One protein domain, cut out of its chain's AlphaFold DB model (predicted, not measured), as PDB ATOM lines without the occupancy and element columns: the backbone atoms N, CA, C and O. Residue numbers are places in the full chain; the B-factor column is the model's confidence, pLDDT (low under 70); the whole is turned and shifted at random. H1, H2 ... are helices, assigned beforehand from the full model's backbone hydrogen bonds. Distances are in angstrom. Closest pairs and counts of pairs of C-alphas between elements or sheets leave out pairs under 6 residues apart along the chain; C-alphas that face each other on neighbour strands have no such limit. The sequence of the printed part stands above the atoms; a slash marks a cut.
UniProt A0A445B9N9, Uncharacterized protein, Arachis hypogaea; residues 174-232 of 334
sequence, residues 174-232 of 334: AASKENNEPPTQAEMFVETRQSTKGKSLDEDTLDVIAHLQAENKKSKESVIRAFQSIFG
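AT A GLANCE: This is residues 174 to 232 of the 334 residues of an uncharacterized protein of Arachis hypogaea (UniProt A0A445B9N9). H2 and H3 form a helical hairpin, and the shorter H1 packs at a slant on both of them, touching H2 with its residue Val 190 and H3 with its residue Ala 186. Residues 176 to 181, before H1, and residues 195 to 200, between H1 and H2, stick out from this body. The printed part has 59 residues with three named helices, H1, H2 and H3 in chain order, and no named strand; the class is all helix. It is compact, with a radius of gyration of the C-alphas of 11.9 A, and spans 32 by 26 by 18 A.

IN THESE COORDINATES: H1, residues 185 to 194, begins at C-alpha 185 (-34.538, 22.208, 42.764) and is 14.3 A long from first to last C-alpha. H2, residues 203 to 218, is the longest at 23.3 A and begins at C-alpha 203 (-40.268, 2.092, 43.039). H3, residues 220 to 231, is 16.4 A long and ends at C-alpha 231 (-42.288, 17.324, 36.376).

HOW THE PARTS SIT: H1 touches H2 at a steep tilt of 45 degrees, opposite ways; their closest C-alphas, of Val 190 and Ile 209, are 5.9 A apart. H1 touches H3 at 68 degrees, only just a steep tilt, the same way; the closest C-alphas, of Ala 186 and Phe 227, are 6.2 A apart. In the hairpin, H2 and H3 touch at a shallow tilt of 23 degrees, opposite ways, through residues 212 to 216 of H2 and 222 to 227 of H3; the closest C-alphas, of Glu 215 and Val 223, are 5.2 A apart. Every O i to N i+4 pair is within hydrogen-bond range in H1 and H3, and 11 of 12 are in H2.

THE WHOLE: The C-alphas farthest apart, of Asn 180 and Glu 203, are 32.2 A apart. The printed part has no cut; the link from H1 to H2 is short and that from H2 to H3 is tight. The mean pLDDT of the printed part is 79.6, and residues 174 to 180 and 195 to 198 are under 70.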
ATOM      1  N   ALA A 174     -26.761  23.545  51.469       59.38
ATOM      2  CA  ALA A 174     -25.884  24.676  51.171       59.38
ATOM      3  C   ALA A 174     -24.639  24.678  52.075       59.38
ATOM      4  O   ALA A 174     -23.536  24.858  51.576       59.38
ATOM      5  N   ALA A 175     -24.798  24.379  53.370       59.41
ATOM      6  CA  ALA A 175     -23.686  24.275  54.315       59.41
ATOM      7  C   ALA A 175     -22.760  23.068  54.056       59.41
ATOM      8  O   ALA A 175     -21.584  23.120  54.396       59.41
ATOM      9  N   SER A 176     -23.267  21.983  53.458       60.81
ATOM     10  CA  SER A 176     -22.459  20.804  53.103       60.81
ATOM     11  C   SER A 176     -21.762  20.896  51.741       60.81
ATOM     12  O   SER A 176     -20.900  20.072  51.443       60.81
ATOM     13  N   LYS A 177     -22.153  21.847  50.881       63.97
ATOM     14  CA  LYS A 177     -21.613  21.968  49.524       63.97
ATOM     15  C   LYS A 177     -20.417  22.916  49.556       63.97
ATOM     16  O   LYS A 177     -20.564  24.093  49.864       63.97
ATOM     17  N   GLU A 178     -19.252  22.409  49.168       58.50
ATOM     18  CA  GLU A 178     -17.953  23.107  49.214       58.50
ATOM     19  C   GLU A 178     -17.943  24.466  48.474       58.50
ATOM     20  O   GLU A 178     -17.144  25.344  48.777       58.50
ATOM     21  N   ASN A 179     -18.894  24.682  47.557       66.81
ATOM     22  CA  ASN A 179     -18.951  25.854  46.683       66.81
ATOM     23  C   ASN A 179     -19.964  26.941  47.105       66.81
ATOM     24  O   ASN A 179     -20.157  27.885  46.344       66.81
ATOM     25  N   ASN A 180     -20.636  26.822  48.265       68.75
ATOM     26  CA  ASN A 180     -21.654  27.774  48.776       68.75
ATOM     27  C   ASN A 180     -22.793  28.129  47.793       68.75
ATOM     28  O   ASN A 180     -23.525  29.102  47.979       68.75
ATOM     29  N   GLU A 181     -22.950  27.356  46.726       74.88
ATOM     30  CA  GLU A 181     -23.951  27.602  45.703       74.88
ATOM     31  C   GLU A 181     -25.320  27.106  46.178       74.88
ATOM     32  O   GLU A 181     -25.403  26.013  46.759       74.88
ATOM     33  N   PRO A 182     -26.405  27.860  45.919       74.00
ATOM     34  CA  PRO A 182     -27.742  27.418  46.273       74.00
ATOM     35  C   PRO A 182     -28.043  26.051  45.629       74.00
ATOM     36  O   PRO A 182     -27.784  25.865  44.436       74.00
ATOM     37  N   PRO A 183     -28.569  25.075  46.393       75.38
ATOM     38  CA  PRO A 183     -28.905  23.767  45.853       75.38
ATOM     39  C   PRO A 183     -29.976  23.884  44.769       75.38
ATOM     40  O   PRO A 183     -30.944  24.635  44.889       75.38
ATOM     41  N   THR A 184     -29.816  23.106  43.701       79.31
ATOM     42  CA  THR A 184     -30.788  23.068  42.602       79.31
ATOM     43  C   THR A 184     -32.099  22.440  43.082       79.31
ATOM     44  O   THR A 184     -32.106  21.568  43.950       79.31
ATOM     45  N   GLN A 185     -33.224  22.790  42.461       77.69
ATOM     46  CA  GLN A 185     -34.538  22.208  42.764       77.69
ATOM     47  C   GLN A 185     -34.550  20.666  42.762       77.69
ATOM     48  O   GLN A 185     -35.113  20.040  43.658       77.69
ATOM     49  N   ALA A 186     -33.874  20.035  41.800       81.56
ATOM     50  CA  ALA A 186     -33.730  18.580  41.759       81.56
ATOM     51  C   ALA A 186     -32.903  18.028  42.933       81.56
ATOM     52  O   ALA A 186     -33.221  16.975  43.479       81.56
ATOM     53  N   GLU A 187     -31.863  18.750  43.360       81.38
ATOM     54  CA  GLU A 187     -31.057  18.375  44.525       81.38
ATOM     55  C   GLU A 187     -31.882  18.447  45.808       81.38
ATOM     56  O   GLU A 187     -31.747  17.579  46.672       81.38
ATOM     57  N   MET A 188     -32.740  19.459  45.914       80.75
ATOM     58  CA  MET A 188     -33.688  19.610  47.009       80.75
ATOM     59  C   MET A 188     -34.748  18.506  47.003       80.75
ATOM     60  O   MET A 188     -35.083  17.977  48.063       80.75
ATOM     61  N   PHE A 189     -35.246  18.117  45.827       81.94
ATOM     62  CA  PHE A 189     -36.191  17.010  45.676       81.94
ATOM     63  C   PHE A 189     -35.592  15.679  46.149       81.94
ATOM     64  O   PHE A 189     -36.192  15.006  46.985       81.94
ATOM     65  N   VAL A 190     -34.392  15.329  45.673       83.12
ATOM     66  CA  VAL A 190     -33.691  14.094  46.069       83.12
ATOM     67  C   VAL A 190     -33.466  14.057  47.582       83.12
ATOM     68  O   VAL A 190     -33.794  13.064  48.226       83.12
ATOM     69  N   GLU A 191     -32.996  15.165  48.161       78.38
ATOM     70  CA  GLU A 191     -32.749  15.277  49.603       78.38
ATOM     71  C   GLU A 191     -34.028  15.076  50.422       78.38
ATOM     72  O   GLU A 191     -34.075  14.280  51.359       78.38
ATOM     73  N   THR A 192     -35.100  15.768  50.031       74.06
ATOM     74  CA  THR A 192     -36.382  15.733  50.747       74.06
ATOM     75  C   THR A 192     -37.001  14.334  50.705       74.06
ATOM     76  O   THR A 192     -37.666  13.924  51.654       74.06
ATOM     77  N   ARG A 193     -36.766  13.569  49.631       76.38
ATOM     78  CA  ARG A 193     -37.264  12.193  49.496       76.38
ATOM     79  C   ARG A 193     -36.397  11.158  50.204       76.38
ATOM     80  O   ARG A 193     -36.940  10.195  50.734       76.38
ATOM     81  N   GLN A 194     -35.087  11.364  50.274       74.25
ATOM     82  CA  GLN A 194     -34.170  10.455  50.970       74.25
ATOM     83  C   GLN A 194     -34.138  10.681  52.492       74.25
ATOM     84  O   GLN A 194     -33.773   9.780  53.244       74.25
ATOM     85  N   SER A 195     -34.554  11.862  52.963       65.19
ATOM     86  CA  SER A 195     -34.471  12.254  54.377       65.19
ATOM     87  C   SER A 195     -35.473  11.543  55.301       65.19
ATOM     88  O   SER A 195     -35.238  11.489  56.512       65.19
ATOM     89  N   THR A 196     -36.556  10.950  54.783       64.31
ATOM     90  CA  THR A 196     -37.524  10.197  55.599       64.31
ATOM     91  C   THR A 196     -36.981   8.826  55.996       64.31
ATOM     92  O   THR A 196     -37.346   7.792  55.441       64.31
ATOM     93  N   LYS A 197     -36.109   8.829  57.004       54.97
ATOM     94  CA  LYS A 197     -35.586   7.640  57.680       54.97
ATOM     95  C   LYS A 197     -36.762   6.774  58.170       54.97
ATOM     96  O   LYS A 197     -37.429   7.133  59.136       54.97
ATOM     97  N   GLY A 198     -37.043   5.664  57.484       58.72
ATOM     98  CA  GLY A 198     -37.988   4.632  57.938       58.72
ATOM     99  C   GLY A 198     -39.239   4.391  57.084       58.72
ATOM    100  O   GLY A 198     -39.998   3.486  57.414       58.72
ATOM    101  N   LYS A 199     -39.468   5.134  55.992       70.62
ATOM    102  CA  LYS A 199     -40.537   4.813  55.023       70.62
ATOM    103  C   LYS A 199     -39.908   4.324  53.722       70.62
ATOM    104  O   LYS A 199     -39.083   5.034  53.154       70.62
ATOM    105  N   SER A 200     -40.288   3.130  53.262       72.75
ATOM    106  CA  SER A 200     -39.933   2.665  51.919       72.75
ATOM    107  C   SER A 200     -40.544   3.620  50.895       72.75
ATOM    108  O   SER A 200     -41.742   3.911  50.956       72.75
ATOM    109  N   LEU A 201     -39.714   4.146  49.999       76.62
ATOM    110  CA  LEU A 201     -40.185   4.914  48.851       76.62
ATOM    111  C   LEU A 201     -40.836   3.960  47.842       76.62
ATOM    112  O   LEU A 201     -40.516   2.772  47.823       76.62
ATOM    113  N   ASP A 202     -41.765   4.472  47.038       82.25
ATOM    114  CA  ASP A 202     -42.269   3.722  45.890       82.25
ATOM    115  C   ASP A 202     -41.171   3.552  44.825       82.25
ATOM    116  O   ASP A 202     -40.260   4.379  44.722       82.25
ATOM    117  N   GLU A 203     -41.259   2.462  44.060       85.44
ATOM    118  CA  GLU A 203     -40.268   2.092  43.039       85.44
ATOM    119  C   GLU A 203     -40.104   3.196  41.982       85.44
ATOM    120  O   GLU A 203     -38.984   3.563  41.633       85.44
ATOM    121  N   ASP A 204     -41.210   3.815  41.557       80.38
ATOM    122  CA  ASP A 204     -41.207   4.901  40.569       80.38
ATOM    123  C   ASP A 204     -40.421   6.129  41.073       80.38
ATOM    124  O   ASP A 204     -39.686   6.783  40.333       80.38
ATOM    125  N   THR A 205     -40.546   6.455  42.359       82.75
ATOM    126  CA  THR A 205     -39.822   7.553  43.005       82.75
ATOM    127  C   THR A 205     -38.345   7.216  43.156       82.75
ATOM    128  O   THR A 205     -37.509   8.111  43.007       82.75
ATOM    129  N   LEU A 206     -38.002   5.954  43.435       87.06
ATOM    130  CA  LEU A 206     -36.610   5.502  43.467       87.06
ATOM    131  C   LEU A 206     -35.951   5.630  42.089       87.06
ATOM    132  O   LEU A 206     -34.847   6.172  42.013       87.06
ATOM    133  N   ASP A 207     -36.639   5.229  41.018       88.50
ATOM    134  CA  ASP A 207     -36.141   5.356  39.645       88.50
ATOM    135  C   ASP A 207     -35.927   6.827  39.250       88.50
ATOM    136  O   ASP A 207     -34.846   7.214  38.797       88.50
ATOM    137  N   VAL A 208     -36.896   7.702  39.549       87.62
ATOM    138  CA  VAL A 208     -36.761   9.150  39.312       87.62
ATOM    139  C   VAL A 208     -35.575   9.738  40.081       87.62
ATOM    140  O   VAL A 208     -34.826  10.557  39.540       87.62
ATOM    141  N   ILE A 209     -35.369   9.332  41.336       89.12
ATOM    142  CA  ILE A 209     -34.222   9.774  42.137       89.12
ATOM    143  C   ILE A 209     -32.906   9.280  41.524       89.12
ATOM    144  O   ILE A 209     -31.976  10.079  41.387       89.12
ATOM    145  N   ALA A 210     -32.824   8.009  41.129       90.75
ATOM    146  CA  ALA A 210     -31.635   7.426  40.511       90.75
ATOM    147  C   ALA A 210     -31.289   8.124  39.187       90.75
ATOM    148  O   ALA A 210     -30.136   8.509  38.968       90.75
ATOM    149  N   HIS A 211     -32.292   8.381  38.344       91.75
ATOM    150  CA  HIS A 211     -32.142   9.116  37.092       91.75
ATOM    151  C   HIS A 211     -31.633  10.548  37.326       91.75
ATOM    152  O   HIS A 211     -30.652  10.971  36.712       91.75
ATOM    153  N   LEU A 212     -32.230  11.290  38.269       90.00
ATOM    154  CA  LEU A 212     -31.785  12.650  38.602       90.00
ATOM    155  C   LEU A 212     -30.359  12.677  39.171       90.00
ATOM    156  O   LEU A 212     -29.589  13.585  38.854       90.00
ATOM    157  N   GLN A 213     -29.976  11.685  39.980       89.62
ATOM    158  CA  GLN A 213     -28.608  11.553  40.485       89.62
ATOM    159  C   GLN A 213     -27.604  11.227  39.368       89.62
ATOM    160  O   GLN A 213     -26.497  11.767  39.371       89.62
ATOM    161  N   ALA A 214     -27.976  10.378  38.407       91.50
ATOM    162  CA  ALA A 214     -27.143  10.057  37.250       91.50
ATOM    163  C   ALA A 214     -26.920  11.285  36.353       91.50
ATOM    164  O   ALA A 214     -25.789  11.557  35.948       91.50
ATOM    165  N   GLU A 215     -27.968  12.071  36.103       90.00
ATOM    166  CA  GLU A 215     -27.867  13.320  35.342       90.00
ATOM    167  C   GLU A 215     -27.038  14.387  36.072       90.00
ATOM    168  O   GLU A 215     -26.332  15.155  35.419       90.00
ATOM    169  N   ASN A 216     -27.038  14.392  37.412       86.94
ATOM    170  CA  ASN A 216     -26.237  15.327  38.217       86.94
ATOM    171  C   ASN A 216     -24.736  15.083  38.084       86.94
ATOM    172  O   ASN A 216     -23.949  16.026  38.079       86.94
ATOM    173  N   LYS A 217     -24.335  13.830  37.854       87.81
ATOM    174  CA  LYS A 217     -22.938  13.505  37.542       87.81
ATOM    175  C   LYS A 217     -22.488  14.054  36.185       87.81
ATOM    176  O   LYS A 217     -21.291  14.227  35.987       87.81
ATOM    177  N   LYS A 218     -23.414  14.309  35.252       89.25
ATOM    178  CA  LYS A 218     -23.092  14.834  33.917       89.25
ATOM    179  C   LYS A 218     -22.950  16.352  33.945       89.25
ATOM    180  O   LYS A 218     -21.904  16.879  33.585       89.25
ATOM    181  N   SER A 219     -24.010  17.062  34.337       87.88
ATOM    182  CA  SER A 219     -24.009  18.524  34.431       87.88
ATOM    183  C   SER A 219     -25.227  19.044  35.200       87.88
ATOM    184  O   SER A 219     -26.275  18.405  35.244       87.88
ATOM    185  N   LYS A 220     -25.149  20.264  35.737       84.06
ATOM    186  CA  LYS A 220     -26.314  20.913  36.368       84.06
ATOM    187  C   LYS A 220     -27.429  21.207  35.365       84.06
ATOM    188  O   LYS A 220     -28.603  21.034  35.674       84.06
ATOM    189  N   GLU A 221     -27.060  21.609  34.153       87.12
ATOM    190  CA  GLU A 221     -28.011  21.925  33.086       87.12
ATOM    191  C   GLU A 221     -28.813  20.682  32.666       87.12
ATOM    192  O   GLU A 221     -30.024  20.750  32.449       87.12
ATOM    193  N   SER A 222     -28.155  19.519  32.587       88.75
ATOM    194  CA  SER A 222     -28.827  18.257  32.266       88.75
ATOM    195  C   SER A 222     -29.797  17.832  33.363       88.75
ATOM    196  O   SER A 222     -30.903  17.409  33.038       88.75
ATOM    197  N   VAL A 223     -29.461  18.047  34.639       87.88
ATOM    198  CA  VAL A 223     -30.394  17.825  35.758       87.88
ATOM    199  C   VAL A 223     -31.620  18.715  35.660       87.88
ATOM    200  O   VAL A 223     -32.732  18.235  35.856       87.88
ATOM    201  N   ILE A 224     -31.440  20.001  35.356       85.38
ATOM    202  CA  ILE A 224     -32.559  20.943  35.228       85.38
ATOM    203  C   ILE A 224     -33.482  20.502  34.087       85.38
ATOM    204  O   ILE A 224     -34.697  20.437  34.275       85.38
ATOM    205  N   ARG A 225     -32.919  20.124  32.931       89.00
ATOM    206  CA  ARG A 225     -33.700  19.595  31.799       89.00
ATOM    207  C   ARG A 225     -34.409  18.286  32.138       89.00
ATOM    208  O   ARG A 225     -35.588  18.146  31.829       89.00
ATOM    209  N   ALA A 226     -33.726  17.347  32.789       87.56
ATOM    210  CA  ALA A 226     -34.307  16.074  33.211       87.56
ATOM    211  C   ALA A 226     -35.453  16.283  34.209       87.56
ATOM    212  O   ALA A 226     -36.529  15.712  34.052       87.56
ATOM    213  N   PHE A 227     -35.258  17.166  35.187       85.88
ATOM    214  CA  PHE A 227     -36.277  17.515  36.169       85.88
ATOM    215  C   PHE A 227     -37.507  18.152  35.508       85.88
ATOM    216  O   PHE A 227     -38.632  17.740  35.779       85.88
ATOM    217  N   GLN A 228     -37.307  19.096  34.584       87.06
ATOM    218  CA  GLN A 228     -38.399  19.710  33.819       87.06
ATOM    219  C   GLN A 228     -39.081  18.737  32.851       87.06
ATOM    220  O   GLN A 228     -40.263  18.901  32.571       87.06
ATOM    221  N   SER A 229     -38.372  17.729  32.344       87.88
ATOM    222  CA  SER A 229     -38.966  16.671  31.519       87.88
ATOM    223  C   SER A 229     -39.939  15.812  32.334       87.88
ATOM    224  O   SER A 229     -41.040  15.517  31.878       87.88
ATOM    225  N   ILE A 230     -39.562  15.472  33.571       85.00
ATOM    226  CA  ILE A 230     -40.351  14.604  34.458       85.00
ATOM    227  C   ILE A 230     -41.530  15.362  35.083       85.00
ATOM    228  O   ILE A 230     -42.658  14.874  35.085       85.00
ATOM    229  N   PHE A 231     -41.286  16.562  35.618       82.12
ATOM    230  CA  PHE A 231     -42.288  17.324  36.376       82.12
ATOM    231  C   PHE A 231     -42.970  18.434  35.566       82.12
ATOM    232  O   PHE A 231     -43.958  19.016  36.018       82.12
ATOM    233  N   GLY A 232     -42.478  18.713  34.358       84.19
ATOM    234  CA  GLY A 232     -42.875  19.864  33.558       84.19
ATOM    235  C   GLY A 232     -42.108  21.136  33.934       84.19
ATOM    236  O   GLY A 232     -41.423  21.225  34.954       84.19
TER     237      GLY A 232